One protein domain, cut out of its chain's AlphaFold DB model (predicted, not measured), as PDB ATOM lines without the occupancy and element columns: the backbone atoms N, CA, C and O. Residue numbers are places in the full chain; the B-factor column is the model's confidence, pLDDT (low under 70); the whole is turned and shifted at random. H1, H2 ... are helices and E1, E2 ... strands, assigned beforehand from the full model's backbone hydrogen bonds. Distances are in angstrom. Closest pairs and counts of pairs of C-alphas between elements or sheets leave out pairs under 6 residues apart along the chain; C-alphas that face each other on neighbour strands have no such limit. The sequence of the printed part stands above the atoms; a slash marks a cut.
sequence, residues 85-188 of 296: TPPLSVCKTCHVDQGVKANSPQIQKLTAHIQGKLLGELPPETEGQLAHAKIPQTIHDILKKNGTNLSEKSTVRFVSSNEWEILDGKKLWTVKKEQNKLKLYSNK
ATOM      1  N   THR A  85     154.299 145.470  85.740       87.25
ATOM      2  CA  THR A  85     155.090 145.263  86.961       87.25
ATOM      3  C   THR A  85     156.228 144.294  86.640       87.25
ATOM      4  O   THR A  85     156.005 143.393  85.827       87.25
ATOM      5  N   PRO A  86     157.413 144.442  87.257       88.44
ATOM      6  CA  PRO A  86     158.530 143.543  86.990       88.44
ATOM      7  C   PRO A  86     158.160 142.091  87.332       88.44
ATOM      8  O   PRO A  86     157.467 141.862  88.334       88.44
ATOM      9  N   PRO A  87     158.616 141.107  86.538       86.00
ATOM     10  CA  PRO A  87     158.538 139.705  86.925       86.00
ATOM     11  C   PRO A  87     159.436 139.434  88.140       86.00
ATOM     12  O   PRO A  87     160.396 140.164  88.397       86.00
ATOM     13  N   LEU A  88     159.158 138.348  88.870       86.19
ATOM     14  CA  LEU A  88     159.937 137.966  90.057       86.19
ATOM     15  C   LEU A  88     161.425 137.738  89.763       86.19
ATOM     16  O   LEU A  88     162.244 137.920  90.660       86.19
ATOM     17  N   SER A  89     161.779 137.361  88.530       83.94
ATOM     18  CA  SER A  89     163.167 137.132  88.114       83.94
ATOM     19  C   SER A  89     164.054 138.357  88.337       83.94
ATOM     20  O   SER A  89     165.141 138.210  88.881       83.94
ATOM     21  N   VAL A  90     163.559 139.563  88.039       89.62
ATOM     22  CA  VAL A  90     164.305 140.818  88.253       89.62
ATOM     23  C   VAL A  90     164.684 140.992  89.727       89.62
ATOM     24  O   VAL A  90     165.768 141.468  90.043       89.62
ATOM     25  N   CYS A  91     163.799 140.594  90.644       91.62
ATOM     26  CA  CYS A  91     164.062 140.682  92.077       91.62
ATOM     27  C   CYS A  91     165.012 139.571  92.557       91.62
ATOM     28  O   CYS A  91     165.871 139.835  93.398       91.62
ATOM     29  N   LYS A  92     164.851 138.345  92.032       88.62
ATOM     30  CA  LYS A  92     165.653 137.163  92.392       88.62
ATOM     31  C   LYS A  92     167.139 137.378  92.124       88.62
ATOM     32  O   LYS A  92     167.931 137.127  93.026       88.62
ATOM     33  N   THR A  93     167.487 137.941  90.965       88.44
ATOM     34  CA  THR A  93     168.885 138.106  90.543       88.44
ATOM     35  C   THR A  93     169.758 138.780  91.600       88.44
ATOM     36  O   THR A  93     170.854 138.313  91.879       88.44
ATOM     37  N   CYS A  94     169.279 139.844  92.248       92.62
ATOM     38  CA  CYS A  94     170.078 140.523  93.274       92.62
ATOM     39  C   CYS A  94     169.744 140.053  94.697       92.62
ATOM     40  O   CYS A  94     170.633 139.887  95.526       92.62
ATOM     41  N   HIS A  95     168.466 139.858  95.025       92.62
ATOM     42  CA  HIS A  95     168.072 139.608  96.416       92.62
ATOM     43  C   HIS A  95     168.151 138.142  96.839       92.62
ATOM     44  O   HIS A  95     168.290 137.876  98.030       92.62
ATOM     45  N   VAL A  96     168.053 137.211  95.890       86.31
ATOM     46  CA  VAL A  96     168.172 135.772  96.143       86.31
ATOM     47  C   VAL A  96     169.554 135.296  95.718       86.31
ATOM     48  O   VAL A  96     170.287 134.792  96.561       86.31
ATOM     49  N   ASP A  97     169.944 135.537  94.466       85.25
ATOM     50  CA  ASP A  97     171.162 134.937  93.907       85.25
ATOM     51  C   ASP A  97     172.430 135.635  94.430       85.25
ATOM     52  O   ASP A  97     173.409 134.976  94.764       85.25
ATOM     53  N   GLN A  98     172.401 136.966  94.575       89.88
ATOM     54  CA  GLN A  98     173.511 137.750  95.147       89.88
ATOM     55  C   GLN A  98     173.343 138.047  96.650       89.88
ATOM     56  O   GLN A  98     174.192 138.704  97.252       89.88
ATOM     57  N   GLY A  99     172.234 137.627  97.272       88.81
ATOM     58  CA  GLY A  99     171.986 137.819  98.707       88.81
ATOM     59  C   GLY A  99     171.889 139.281  99.176       88.81
ATOM     60  O   GLY A  99     172.042 139.566 100.371       88.81
ATOM     61  N   VAL A 100     171.627 140.237  98.277       92.38
ATOM     62  CA  VAL A 100     171.582 141.667  98.616       92.38
ATOM     63  C   VAL A 100     170.512 141.925  99.677       92.38
ATOM     64  O   VAL A 100     169.318 141.734  99.441       92.38
ATOM     65  N   LYS A 101     170.936 142.423 100.848       91.69
ATOM     66  CA  LYS A 101     170.060 142.727 101.996       91.69
ATOM     67  C   LYS A 101     169.212 141.525 102.455       91.69
ATOM     68  O   LYS A 101     168.100 141.737 102.936       91.69
ATOM     69  N   ALA A 102     169.733 140.297 102.380       88.00
ATOM     70  CA  ALA A 102     169.024 139.071 102.781       88.00
ATOM     71  C   ALA A 102     168.385 139.136 104.187       88.00
ATOM     72  O   ALA A 102     167.283 138.635 104.396       88.00
ATOM     73  N   ASN A 103     169.027 139.836 105.128       90.56
ATOM     74  CA  ASN A 103     168.547 139.981 106.510       90.56
ATOM     75  C   ASN A 103     167.425 141.022 106.685       90.56
ATOM     76  O   ASN A 103     166.907 141.201 107.784       90.56
ATOM     77  N   SER A 104     167.050 141.748 105.629       93.12
ATOM     78  CA  SER A 104     165.970 142.734 105.692       93.12
ATOM     79  C   SER A 104     164.607 142.038 105.795       93.12
ATOM     80  O   SER A 104     164.325 141.164 104.970       93.12
ATOM     81  N   PRO A 105     163.700 142.465 106.698       93.12
ATOM     82  CA  PRO A 105     162.365 141.868 106.823       93.12
ATOM     83  C   PRO A 105     161.571 141.847 105.506       93.12
ATOM     84  O   PRO A 105     160.770 140.954 105.239       93.12
ATOM     85  N   GLN A 106     161.779 142.844 104.650       92.19
ATOM     86  CA  GLN A 106     161.109 143.000 103.363       92.19
ATOM     87  C   GLN A 106     161.670 142.024 102.328       92.19
ATOM     88  O   GLN A 106     160.909 141.501 101.516       92.19
ATOM     89  N   ILE A 107     162.976 141.754 102.383       93.06
ATOM     90  CA  ILE A 107     163.621 140.763 101.520       93.06
ATOM     91  C   ILE A 107     163.291 139.353 101.994       93.06
ATOM     92  O   ILE A 107     162.958 138.520 101.167       93.06
ATOM     93  N   GLN A 108     163.204 139.102 103.299       91.25
ATOM     94  CA  GLN A 108     162.686 137.833 103.818       91.25
ATOM     95  C   GLN A 108     161.257 137.553 103.327       91.25
ATOM     96  O   GLN A 108     160.962 136.438 102.910       91.25
ATOM     97  N   LYS A 109     160.379 138.569 103.276       90.06
ATOM     98  CA  LYS A 109     159.038 138.433 102.669       90.06
ATOM     99  C   LYS A 109     159.093 138.094 101.178       90.06
ATOM    100  O   LYS A 109     158.283 137.294 100.715       90.06
ATOM    101  N   LEU A 110     160.016 138.706 100.436       89.38
ATOM    102  CA  LEU A 110     160.241 138.423  99.017       89.38
ATOM    103  C   LEU A 110     160.739 136.987  98.818       89.38
ATOM    104  O   LEU A 110     160.147 136.237  98.049       89.38
ATOM    105  N   THR A 111     161.782 136.595  99.544       86.62
ATOM    106  CA  THR A 111     162.382 135.262  99.493       86.62
ATOM    107  C   THR A 111     161.370 134.195  99.890       86.62
ATOM    108  O   THR A 111     161.204 133.231  99.154       86.62
ATOM    109  N   ALA A 112     160.588 134.411 100.952       83.94
ATOM    110  CA  ALA A 112     159.504 133.510 101.343       83.94
ATOM    111  C   ALA A 112     158.387 133.425 100.286       83.94
ATOM    112  O   ALA A 112     157.801 132.364 100.084       83.94
ATOM    113  N   HIS A 113     158.072 134.527  99.595       84.38
ATOM    114  CA  HIS A 113     157.126 134.500  98.477       84.38
ATOM    115  C   HIS A 113     157.666 133.687  97.294       84.38
ATOM    116  O   HIS A 113     156.904 132.940  96.702       84.38
ATOM    117  N   ILE A 114     158.959 133.815  96.981       80.25
ATOM    118  CA  ILE A 114     159.637 133.124  95.873       80.25
ATOM    119  C   ILE A 114     159.845 131.631  96.144       80.25
ATOM    120  O   ILE A 114     159.698 130.820  95.230       80.25
ATOM    121  N   GLN A 115     160.268 131.291  97.362       76.19
ATOM    122  CA  GLN A 115     160.526 129.916  97.784       76.19
ATOM    123  C   GLN A 115     159.222 129.133  97.917       76.19
ATOM    124  O   GLN A 115     159.211 127.934  97.663       76.19
ATOM    125  N   GLY A 116     158.121 129.804  98.264       76.69
ATOM    126  CA  GLY A 116     156.860 129.131  98.522       76.69
ATOM    127  C   GLY A 116     156.882 128.348  99.838       76.69
ATOM    128  O   GLY A 116     157.830 128.412 100.620       76.69
ATOM    129  N   LYS A 117     155.803 127.615 100.118       78.88
ATOM    130  CA  LYS A 117     155.720 126.721 101.283       78.88
ATOM    131  C   LYS A 117     156.220 125.338 100.869       78.88
ATOM    132  O   LYS A 117     155.693 124.782  99.910       78.88
ATOM    133  N   LEU A 118     157.191 124.775 101.592       83.12
ATOM    134  CA  LEU A 118     157.601 123.381 101.402       83.12
ATOM    135  C   LEU A 118     156.401 122.460 101.666       83.12
ATOM    136  O   LEU A 118     155.784 122.530 102.731       83.12
ATOM    137  N   LEU A 119     156.063 121.625 100.688       84.25
ATOM    138  CA  LEU A 119     154.981 120.646 100.781       84.25
ATOM    139  C   LEU A 119     155.488 119.255 101.154       84.25
ATOM    140  O   LEU A 119     154.754 118.499 101.789       84.25
ATOM    141  N   GLY A 120     156.722 118.929 100.765       85.44
ATOM    142  CA  GLY A 120     157.363 117.652 101.064       85.44
ATOM    143  C   GLY A 120     158.649 117.424 100.270       85.44
ATOM    144  O   GLY A 120     158.960 118.168  99.337       85.44
ATOM    145  N   GLU A 121     159.387 116.388 100.659       89.50
ATOM    146  CA  GLU A 121     160.503 115.840  99.881       89.50
ATOM    147  C   GLU A 121     159.964 114.842  98.842       89.50
ATOM    148  O   GLU A 121     158.954 114.175  99.075       89.50
ATOM    149  N   LEU A 122     160.620 114.769  97.687       89.06
ATOM    150  CA  LEU A 122     160.289 113.873  96.584       89.06
ATOM    151  C   LEU A 122     161.377 112.798  96.436       89.06
ATOM    152  O   LEU A 122     162.560 113.107  96.617       89.06
ATOM    153  N   PRO A 123     161.005 111.562  96.065       88.75
ATOM    154  CA  PRO A 123     161.971 110.506  95.783       88.75
ATOM    155  C   PRO A 123     162.922 110.868  94.624       88.75
ATOM    156  O   PRO A 123     162.466 111.522  93.679       88.75
ATOM    157  N   PRO A 124     164.207 110.456  94.644       85.44
ATOM    158  CA  PRO A 124     165.198 110.822  93.624       85.44
ATOM    159  C   PRO A 124     164.791 110.495  92.176       85.44
ATOM    160  O   PRO A 124     165.080 111.268  91.264       85.44
ATOM    161  N   GLU A 125     164.057 109.404  91.951       86.12
ATOM    162  CA  GLU A 125     163.561 108.963  90.638       86.12
ATOM    163  C   GLU A 125     162.600 109.962  89.969       86.12
ATOM    164  O   GLU A 125     162.408 109.941  88.750       86.12
ATOM    165  N   THR A 126     162.038 110.884  90.755       85.56
ATOM    166  CA  THR A 126     161.172 111.973  90.287       85.56
ATOM    167  C   THR A 126     161.910 112.900  89.311       85.56
ATOM    168  O   THR A 126     161.292 113.425  88.385       85.56
ATOM    169  N   GLU A 127     163.229 113.077  89.460       86.62
ATOM    170  CA  GLU A 127     164.044 113.945  88.592       86.62
ATOM    171  C   GLU A 127     163.976 113.507  87.128       86.62
ATOM    172  O   GLU A 127     163.687 114.317  86.246       86.62
ATOM    173  N   GLY A 128     164.164 112.209  86.872       85.19
ATOM    174  CA  GLY A 128     164.110 111.654  85.523       85.19
ATOM    175  C   GLY A 128     162.735 111.842  84.884       85.19
ATOM    176  O   GLY A 128     162.638 112.176  83.708       85.19
ATOM    177  N   GLN A 129     161.658 111.697  85.651       87.06
ATOM    178  CA  GLN A 129     160.297 111.871  85.139       87.06
ATOM    179  C   GLN A 129     159.998 113.340  84.799       87.06
ATOM    180  O   GLN A 129     159.501 113.626  83.708       87.06
ATOM    181  N   LEU A 130     160.391 114.274  85.673       86.44
ATOM    182  CA  LEU A 130     160.244 115.715  85.442       86.44
ATOM    183  C   LEU A 130     161.084 116.205  84.256       86.44
ATOM    184  O   LEU A 130     160.626 117.064  83.500       86.44
ATOM    185  N   ALA A 131     162.275 115.635  84.047       85.31
ATOM    186  CA  ALA A 131     163.111 115.920  82.881       85.31
ATOM    187  C   ALA A 131     162.435 115.523  81.555       85.31
ATOM    188  O   ALA A 131     162.623 116.199  80.549       85.31
ATOM    189  N   HIS A 132     161.582 114.493  81.565       86.81
ATOM    190  CA  HIS A 132     160.759 114.084  80.419       86.81
ATOM    191  C   HIS A 132     159.365 114.737  80.414       86.81
ATOM    192  O   HIS A 132     158.442 114.222  79.782       86.81
ATOM    193  N   ALA A 133     159.196 115.849  81.139       85.25
ATOM    194  CA  ALA A 133     157.944 116.590  81.288       85.25
ATOM    195  C   ALA A 133     156.754 115.763  81.823       85.25
ATOM    196  O   ALA A 133     155.597 116.128  81.614       85.25
ATOM    197  N   LYS A 134     157.022 114.663  82.539       88.75
ATOM    198  CA  LYS A 134     156.000 113.832  83.188       88.75
ATOM    199  C   LYS A 134     155.868 114.222  84.656       88.75
ATOM    200  O   LYS A 134     156.868 114.394  85.349       88.75
ATOM    201  N   ILE A 135     154.631 114.339  85.133       88.81
ATOM    202  CA  ILE A 135     154.327 114.607  86.544       88.81
ATOM    203  C   ILE A 135     154.156 113.257  87.261       88.81
ATOM    204  O   ILE A 135     153.237 112.515  86.917       88.81
ATOM    205  N   PRO A 136     155.014 112.911  88.236       89.94
ATOM    206  CA  PRO A 136     154.906 111.658  88.981       89.94
ATOM    207  C   PRO A 136     153.687 111.625  89.902       89.94
ATOM    208  O   PRO A 136     153.306 112.650  90.474       89.94
ATOM    209  N   GLN A 137     153.158 110.428  90.167       89.31
ATOM    210  CA  GLN A 137     152.051 110.234  91.112       89.31
ATOM    211  C   GLN A 137     152.381 110.746  92.527       89.31
ATOM    212  O   GLN A 137     151.525 111.323  93.191       89.31
ATOM    213  N   THR A 138     153.644 110.652  92.949       88.75
ATOM    214  CA  THR A 138     154.118 111.173  94.242       88.75
ATOM    215  C   THR A 138     153.850 112.672  94.409       88.75
ATOM    216  O   THR A 138     153.504 113.124  95.502       88.75
ATOM    217  N   ILE A 139     153.934 113.455  93.326       89.06
ATOM    218  CA  ILE A 139     153.571 114.874  93.339       89.06
ATOM    219  C   ILE A 139     152.062 115.028  93.529       89.06
ATOM    220  O   ILE A 139     151.643 115.811  94.379       89.06
ATOM    221  N   HIS A 140     151.241 114.267  92.798       89.38
ATOM    222  CA  HIS A 140     149.784 114.292  92.970       89.38
ATOM    223  C   HIS A 140     149.376 113.988  94.421       89.38
ATOM    224  O   HIS A 140     148.543 114.701  94.985       89.38
ATOM    225  N   ASP A 141     150.009 113.002  95.054       90.31
ATOM    226  CA  ASP A 141     149.702 112.589  96.425       90.31
ATOM    227  C   ASP A 141     150.082 113.665  97.455       90.31
ATOM    228  O   ASP A 141     149.284 113.998  98.341       90.31
ATOM    229  N   ILE A 142     151.269 114.272  97.319       87.94
ATOM    230  CA  ILE A 142     151.705 115.374  98.192       87.94
ATOM    231  C   ILE A 142     150.775 116.578  98.044       87.94
ATOM    232  O   ILE A 142     150.405 117.203  99.046       87.94
ATOM    233  N   LEU A 143     150.376 116.911  96.817       87.94
ATOM    234  CA  LEU A 143     149.455 118.015  96.563       87.94
ATOM    235  C   LEU A 143     148.091 117.753  97.193       87.94
ATOM    236  O   LEU A 143     147.583 118.637  97.896       87.94
ATOM    237  N   LYS A 144     147.552 116.538  97.030       88.44
ATOM    238  CA  LYS A 144     146.262 116.120  97.595       88.44
ATOM    239  C   LYS A 144     146.276 116.186  99.119       88.44
ATOM    240  O   LYS A 144     145.359 116.751  99.715       88.44
ATOM    241  N   LYS A 145     147.355 115.714  99.756       87.88
ATOM    242  CA  LYS A 145     147.567 115.816 101.213       87.88
ATOM    243  C   LYS A 145     147.600 117.268 101.704       87.88
ATOM    244  O   LYS A 145     147.172 117.551 102.817       87.88
ATOM    245  N   ASN A 146     148.081 118.189 100.872       83.56
ATOM    246  CA  ASN A 146     148.126 119.622 101.166       83.56
ATOM    247  C   ASN A 146     146.863 120.386 100.706       83.56
ATOM    248  O   ASN A 146     146.873 121.616 100.673       83.56
ATOM    249  N   GLY A 147     145.772 119.680 100.375       81.62
ATOM    250  CA  GLY A 147     144.475 120.278 100.039       81.62
ATOM    251  C   GLY A 147     144.391 120.864  98.627       81.62
ATOM    252  O   GLY A 147     143.568 121.739  98.366       81.62
ATOM    253  N   THR A 148     145.251 120.419  97.709       82.31
ATOM    254  CA  THR A 148     145.290 120.887  96.316       82.31
ATOM    255  C   THR A 148     145.332 119.712  95.347       82.31
ATOM    256  O   THR A 148     145.875 118.675  95.675       82.31
ATOM    257  N   ASN A 149     144.800 119.865  94.137       85.38
ATOM    258  CA  ASN A 149     144.916 118.857  93.081       85.38
ATOM    259  C   ASN A 149     145.395 119.527  91.789       85.38
ATOM    260  O   ASN A 149     145.148 120.723  91.594       85.38
ATOM    261  N   LEU A 150     146.058 118.740  90.940       84.69
ATOM    262  CA  LEU A 150     146.444 119.110  89.580       84.69
ATOM    263  C   LEU A 150     145.343 118.713  88.603       84.69
ATOM    264  O   LEU A 150     144.785 117.620  88.716       84.69
ATOM    265  N   SER A 151     145.048 119.582  87.641       84.00
ATOM    266  CA  SER A 151     144.212 119.228  86.496       84.00
ATOM    267  C   SER A 151     144.986 118.401  85.468       84.00
ATOM    268  O   SER A 151     146.217 118.425  85.424       84.00
ATOM    269  N   GLU A 152     144.265 117.739  84.567       82.00
ATOM    270  CA  GLU A 152     144.853 117.019  83.426       82.00
ATOM    271  C   GLU A 152     145.603 117.940  82.447       82.00
ATOM    272  O   GLU A 152     146.402 117.475  81.642       82.00
ATOM    273  N   LYS A 153     145.385 119.260  82.525       84.94
ATOM    274  CA  LYS A 153     146.064 120.267  81.693       84.94
ATOM    275  C   LYS A 153     147.379 120.755  82.304       84.94
ATOM    276  O   LYS A 153     147.965 121.715  81.799       84.94
ATOM    277  N   SER A 154     147.808 120.159  83.412       86.25
ATOM    278  CA  SER A 154     149.019 120.576  84.109       86.25
ATOM    279  C   SER A 154     150.251 120.296  83.256       86.25
ATOM    280  O   SER A 154     150.384 119.223  82.676       86.25
ATOM    281  N   THR A 155     151.168 121.256  83.187       87.50
ATOM    282  CA  THR A 155     152.399 121.131  82.394       87.50
ATOM    283  C   THR A 155     153.632 121.299  83.265       87.50
ATOM    284  O   THR A 155     153.621 122.062  84.232       87.50
ATOM    285  N   VAL A 156     154.704 120.588  82.916       89.69
ATOM    286  CA  VAL A 156     156.025 120.768  83.525       89.69
ATOM    287  C   VAL A 156     156.859 121.673  82.629       89.69
ATOM    288  O   VAL A 156     156.988 121.437  81.430       89.69
ATOM    289  N   ARG A 157     157.452 122.704  83.220       87.38
ATOM    290  CA  ARG A 157     158.396 123.613  82.586       87.38
ATOM    291  C   ARG A 157     159.769 123.422  83.215       87.38
ATOM    292  O   ARG A 157     159.945 123.646  84.411       87.38
ATOM    293  N   PHE A 158     160.747 123.056  82.398       86.62
ATOM    294  CA  PHE A 158     162.148 123.079  82.802       86.62
ATOM    295  C   PHE A 158     162.609 124.529  82.999       86.62
ATOM    296  O   PHE A 158     162.377 125.373  82.131       86.62
ATOM    297  N   VAL A 159     163.235 124.823  84.141       82.81
ATOM    298  CA  VAL A 159     163.790 126.153  84.440       82.81
ATOM    299  C   VAL A 159     165.312 126.104  84.440       82.81
ATOM    300  O   VAL A 159     165.950 126.931  83.794       82.81
ATOM    301  N   SER A 160     165.896 125.138  85.149       83.38
ATOM    302  CA  SER A 160     167.341 124.907  85.192       83.38
ATOM    303  C   SER A 160     167.646 123.462  85.590       83.38
ATOM    304  O   SER A 160     166.742 122.711  85.950       83.38
ATOM    305  N   SER A 161     168.924 123.077  85.588       82.38
ATOM    306  CA  SER A 161     169.375 121.733  85.987       82.38
ATOM    307  C   SER A 161     168.924 121.297  87.386       82.38
ATOM    308  O   SER A 161     168.865 120.103  87.649       82.38
ATOM    309  N   ASN A 162     168.593 122.242  88.270       86.12
ATOM    310  CA  ASN A 162     168.148 121.966  89.636       86.12
ATOM    311  C   ASN A 162     166.716 122.456  89.912       86.12
ATOM    312  O   ASN A 162     166.299 122.462  91.072       86.12
ATOM    313  N   GLU A 163     165.971 122.917  88.901       86.19
ATOM    314  CA  GLU A 163     164.660 123.539  89.105       86.19
ATOM    315  C   GLU A 163     163.675 123.227  87.971       86.19
ATOM    316  O   GLU A 163     163.923 123.500  86.792       86.19
ATOM    317  N   TRP A 164     162.503 122.730  88.366       89.31
ATOM    318  CA  TRP A 164     161.351 122.490  87.501       89.31
ATOM    319  C   TRP A 164     160.128 123.209  88.060       89.31
ATOM    320  O   TRP A 164     159.955 123.352  89.272       89.31
ATOM    321  N   GLU A 165     159.244 123.633  87.173       88.69
ATOM    322  CA  GLU A 165     157.986 124.281  87.518       88.69
ATOM    323  C   GLU A 165     156.802 123.470  86.998       88.69
ATOM    324  O   GLU A 165     156.818 123.005  85.866       88.69
ATOM    325  N   ILE A 166     155.758 123.326  87.809       88.44
ATOM    326  CA  ILE A 166     154.509 122.660  87.438       88.44
ATOM    327  C   ILE A 166     153.413 123.716  87.402       88.44
ATOM    328  O   ILE A 166     153.120 124.342  88.422       88.44
ATOM    329  N   LEU A 167     152.826 123.928  86.230       85.88
ATOM    330  CA  LEU A 167     151.831 124.961  85.963       85.88
ATOM    331  C   LEU A 167     150.452 124.326  85.778       85.88
ATOM    332  O   LEU A 167     150.281 123.482  84.903       85.88
ATOM    333  N   ASP A 168     149.462 124.789  86.545       85.31
ATOM    334  CA  ASP A 168     148.047 124.427  86.389       85.31
ATOM    335  C   ASP A 168     147.180 125.697  86.402       85.31
ATOM    336  O   ASP A 168     146.809 126.245  87.450       85.31
ATOM    337  N   GLY A 169     146.926 126.246  85.213       79.31
ATOM    338  CA  GLY A 169     146.245 127.529  85.051       79.31
ATOM    339  C   GLY A 169     147.011 128.684  85.710       79.31
ATOM    340  O   GLY A 169     148.016 129.153  85.184       79.31
ATOM    341  N   LYS A 170     146.515 129.180  86.854       75.00
ATOM    342  CA  LYS A 170     147.167 130.247  87.649       75.00
ATOM    343  C   LYS A 170     148.013 129.713  88.810       75.00
ATOM    344  O   LYS A 170     148.656 130.510  89.495       75.00
ATOM    345  N   LYS A 171     147.963 128.406  89.075       79.62
ATOM    346  CA  LYS A 171     148.704 127.758  90.158       79.62
ATOM    347  C   LYS A 171     150.075 127.328  89.649       79.62
ATOM    348  O   LYS A 171     150.208 126.909  88.500       79.62
ATOM    349  N   LEU A 172     151.070 127.454  90.516       82.12
ATOM    350  CA  LEU A 172     152.446 127.097  90.227       82.12
ATOM    351  C   LEU A 172     153.025 126.334  91.417       82.12
ATOM    352  O   LEU A 172     152.935 126.785  92.559       82.12
ATOM    353  N   TRP A 173     153.678 125.217  91.135       86.81
ATOM    354  CA  TRP A 173     154.527 124.514  92.088       86.81
ATOM    355  C   TRP A 173     155.943 124.462  91.557       86.81
ATOM    356  O   TRP A 173     156.165 124.439  90.350       86.81
ATOM    357  N   THR A 174     156.904 124.463  92.466       86.94
ATOM    358  CA  THR A 174     158.317 124.437  92.104       86.94
ATOM    359  C   THR A 174     158.949 123.213  92.734       86.94
ATOM    360  O   THR A 174     158.807 122.992  93.936       86.94
ATOM    361  N   VAL A 175     159.642 122.423  91.926       88.19
ATOM    362  CA  VAL A 175     160.485 121.326  92.390       88.19
ATOM    363  C   VAL A 175     161.926 121.794  92.312       88.19
ATOM    364  O   VAL A 175     162.382 122.191  91.241       88.19
ATOM    365  N   LYS A 176     162.635 121.766  93.441       88.38
ATOM    366  CA  LYS A 176     164.054 122.134  93.506       88.38
ATOM    367  C   LYS A 176     164.896 120.979  94.001       88.38
ATOM    368  O   LYS A 176     164.498 120.287  94.938       88.38
ATOM    369  N   LYS A 177     166.074 120.823  93.408       88.94
ATOM    370  CA  LYS A 177     167.120 119.928  93.891       88.94
ATOM    371  C   LYS A 177     168.040 120.697  94.835       88.94
ATOM    372  O   LYS A 177     168.790 121.573  94.419       88.94
ATOM    373  N   GLU A 178     167.968 120.372  96.119       85.50
ATOM    374  CA  GLU A 178     168.765 120.984  97.184       85.50
ATOM    375  C   GLU A 178     169.454 119.881  97.983       85.50
ATOM    376  O   GLU A 178     168.787 118.967  98.461       85.50
ATOM    377  N   GLN A 179     170.779 119.954  98.152       82.00
ATOM    378  CA  GLN A 179     171.546 118.946  98.908       82.00
ATOM    379  C   GLN A 179     171.255 117.502  98.443       82.00
ATOM    380  O   GLN A 179     171.085 116.594  99.251       82.00
ATOM    381  N   ASN A 180     171.159 117.307  97.123       82.06
ATOM    382  CA  ASN A 180     170.825 116.033  96.475       82.06
ATOM    383  C   ASN A 180     169.431 115.458  96.804       82.06
ATOM    384  O   ASN A 180     169.147 114.303  96.494       82.06
ATOM    385  N   LYS A 181     168.546 116.263  97.397       87.94
ATOM    386  CA  LYS A 181     167.144 115.925  97.639       87.94
ATOM    387  C   LYS A 181     166.238 116.788  96.778       87.94
ATOM    388  O   LYS A 181     166.444 117.997  96.663       87.94
ATOM    389  N   LEU A 182     165.205 116.181  96.209       89.94
ATOM    390  CA  LEU A 182     164.151 116.919  95.528       89.94
ATOM    391  C   LEU A 182     163.128 117.390  96.557       89.94
ATOM    392  O   LEU A 182     162.681 116.623  97.406       89.94
ATOM    393  N   LYS A 183     162.745 118.658  96.483       90.44
ATOM    394  CA  LYS A 183     161.757 119.268  97.373       90.44
ATOM    395  C   LYS A 183     160.666 119.922  96.548       90.44
ATOM    396  O   LYS A 183     160.959 120.692  95.632       90.44
ATOM    397  N   LEU A 184     159.414 119.623  96.887       88.25
ATOM    398  CA  LEU A 184     158.238 120.226  96.276       88.25
ATOM    399  C   LEU A 184     157.776 121.412  97.112       88.25
ATOM    400  O   LEU A 184     157.450 121.274  98.291       88.25
ATOM    401  N   TYR A 185     157.661 122.566  96.475       85.19
ATOM    402  CA  TYR A 185     157.170 123.790  97.083       85.19
ATOM    403  C   TYR A 185     155.843 124.201  96.438       85.19
ATOM    404  O   TYR A 185     155.726 124.229  95.210       85.19
ATOM    405  N   SER A 186     154.836 124.572  97.240       81.62
ATOM    406  CA  SER A 186     153.697 125.334  96.725       81.62
ATOM    407  C   SER A 186     154.185 126.739  96.495       81.62
ATOM    408  O   SER A 186     154.500 127.440  97.467       81.62
ATOM    409  N   ASN A 187     154.228 127.162  95.241       67.75
ATOM    410  CA  ASN A 187     154.525 128.544  94.983       67.75
ATOM    411  C   ASN A 187     153.241 129.366  95.050       67.75
ATOM    412  O   ASN A 187     152.144 128.934  94.685       67.75
ATOM    413  N   LYS A 188     153.390 130.585  95.557       63.53
ATOM    414  CA  LYS A 188     152.405 131.634  95.301       63.53
ATOM    415  C   LYS A 188     152.416 131.907  93.785       63.53
ATOM    416  O   LYS A 188     153.343 131.463  93.101       63.53
TER     417      LYS A 188
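This is residues 85 to 188 of the 296 residues of the protein "Cytochrom_CIII domain-containing protein" of Planctomycetes bacterium (UniProt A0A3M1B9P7). A strongly twisted sheet of five strands has the two short helices H3 and H4 packed on one face, while on the other side a pair of helices, H1 and H2, makes a small separate head. H2 stands up from the sheet, reaching it with residues 112 to 115, and H1 folds back steeply across H2, out of the sheet's reach; this head lies at one end of the longest axis. The 104 printed residues hold, in order, H1 H2 E1 H3 H4 E2 E3 E4 E5, of mixed class, and the sheet runs E1 E5 E4 E3 E2, antiparallel throughout. The whole is compact, with a radius of gyration of the C-alphas of 14.1 A and spans of 39 by 28 by 22 A.

Start with H1, residues 88 to 97, which touches H2, residues 105 to 115; their closest C-alphas are those of Val 96 and Thr 111, 6.7 A apart. They run opposite ways at a steep tilt of 68 degrees, only just short of perpendicular. Next come edge strand E1, residues 117 to 122, then H3, residues 126 to 131, and H4, residues 137 to 145. The meander, each strand the antiparallel neighbour of the one before, is E2, residues 155 to 160, E3, residues 163 to 168, E4, residues 171 to 178, and E5, residues 181 to 187; its successive strands form hairpins. Look for N 157 and O 165, 2.7 A, between E2 and E3; N 166 and O 173, 2.8 A, between E3 and E4; N 183 and O 176, 2.8 A, between E4 and E5; and N 119 and O 184, 2.8 A, between E1 and E5. H3 and H4 are on the same face, at heights over the sheet of 8.5 A and 9.1 A. H3 runs across the strands, at 81 degrees to E3 on the local plane; H4 runs slantwise, at 47 degrees to E5 on the local plane. The closest C-alphas of H4 and E1 are those of Ile 142 and Leu 119, 6.7 A apart. H2 is on the opposite face; its closest C-alpha to E5 is that of Gln 115, 6.8 A from that of Asn 187. In H2, H3 and H4 every O i to N i+4 pair is within hydrogen-bond range, in H1 4 of 6.

Find C-alpha 88 at (159.937, 137.966, 90.057), where H1 begins. H2 measures 15.1 A from first to last C-alpha, E4 22.3 A and E5 18.0 A. E5 ends at C-alpha 187, (154.525, 128.544, 94.983).

The farthest C-alphas, of Lys 101 and Glu 152, are 40.5 A apart. The printed part has no cut and no long link. Mean pLDDT of the printed part is 86.2; residues 187 to 188 are under 70.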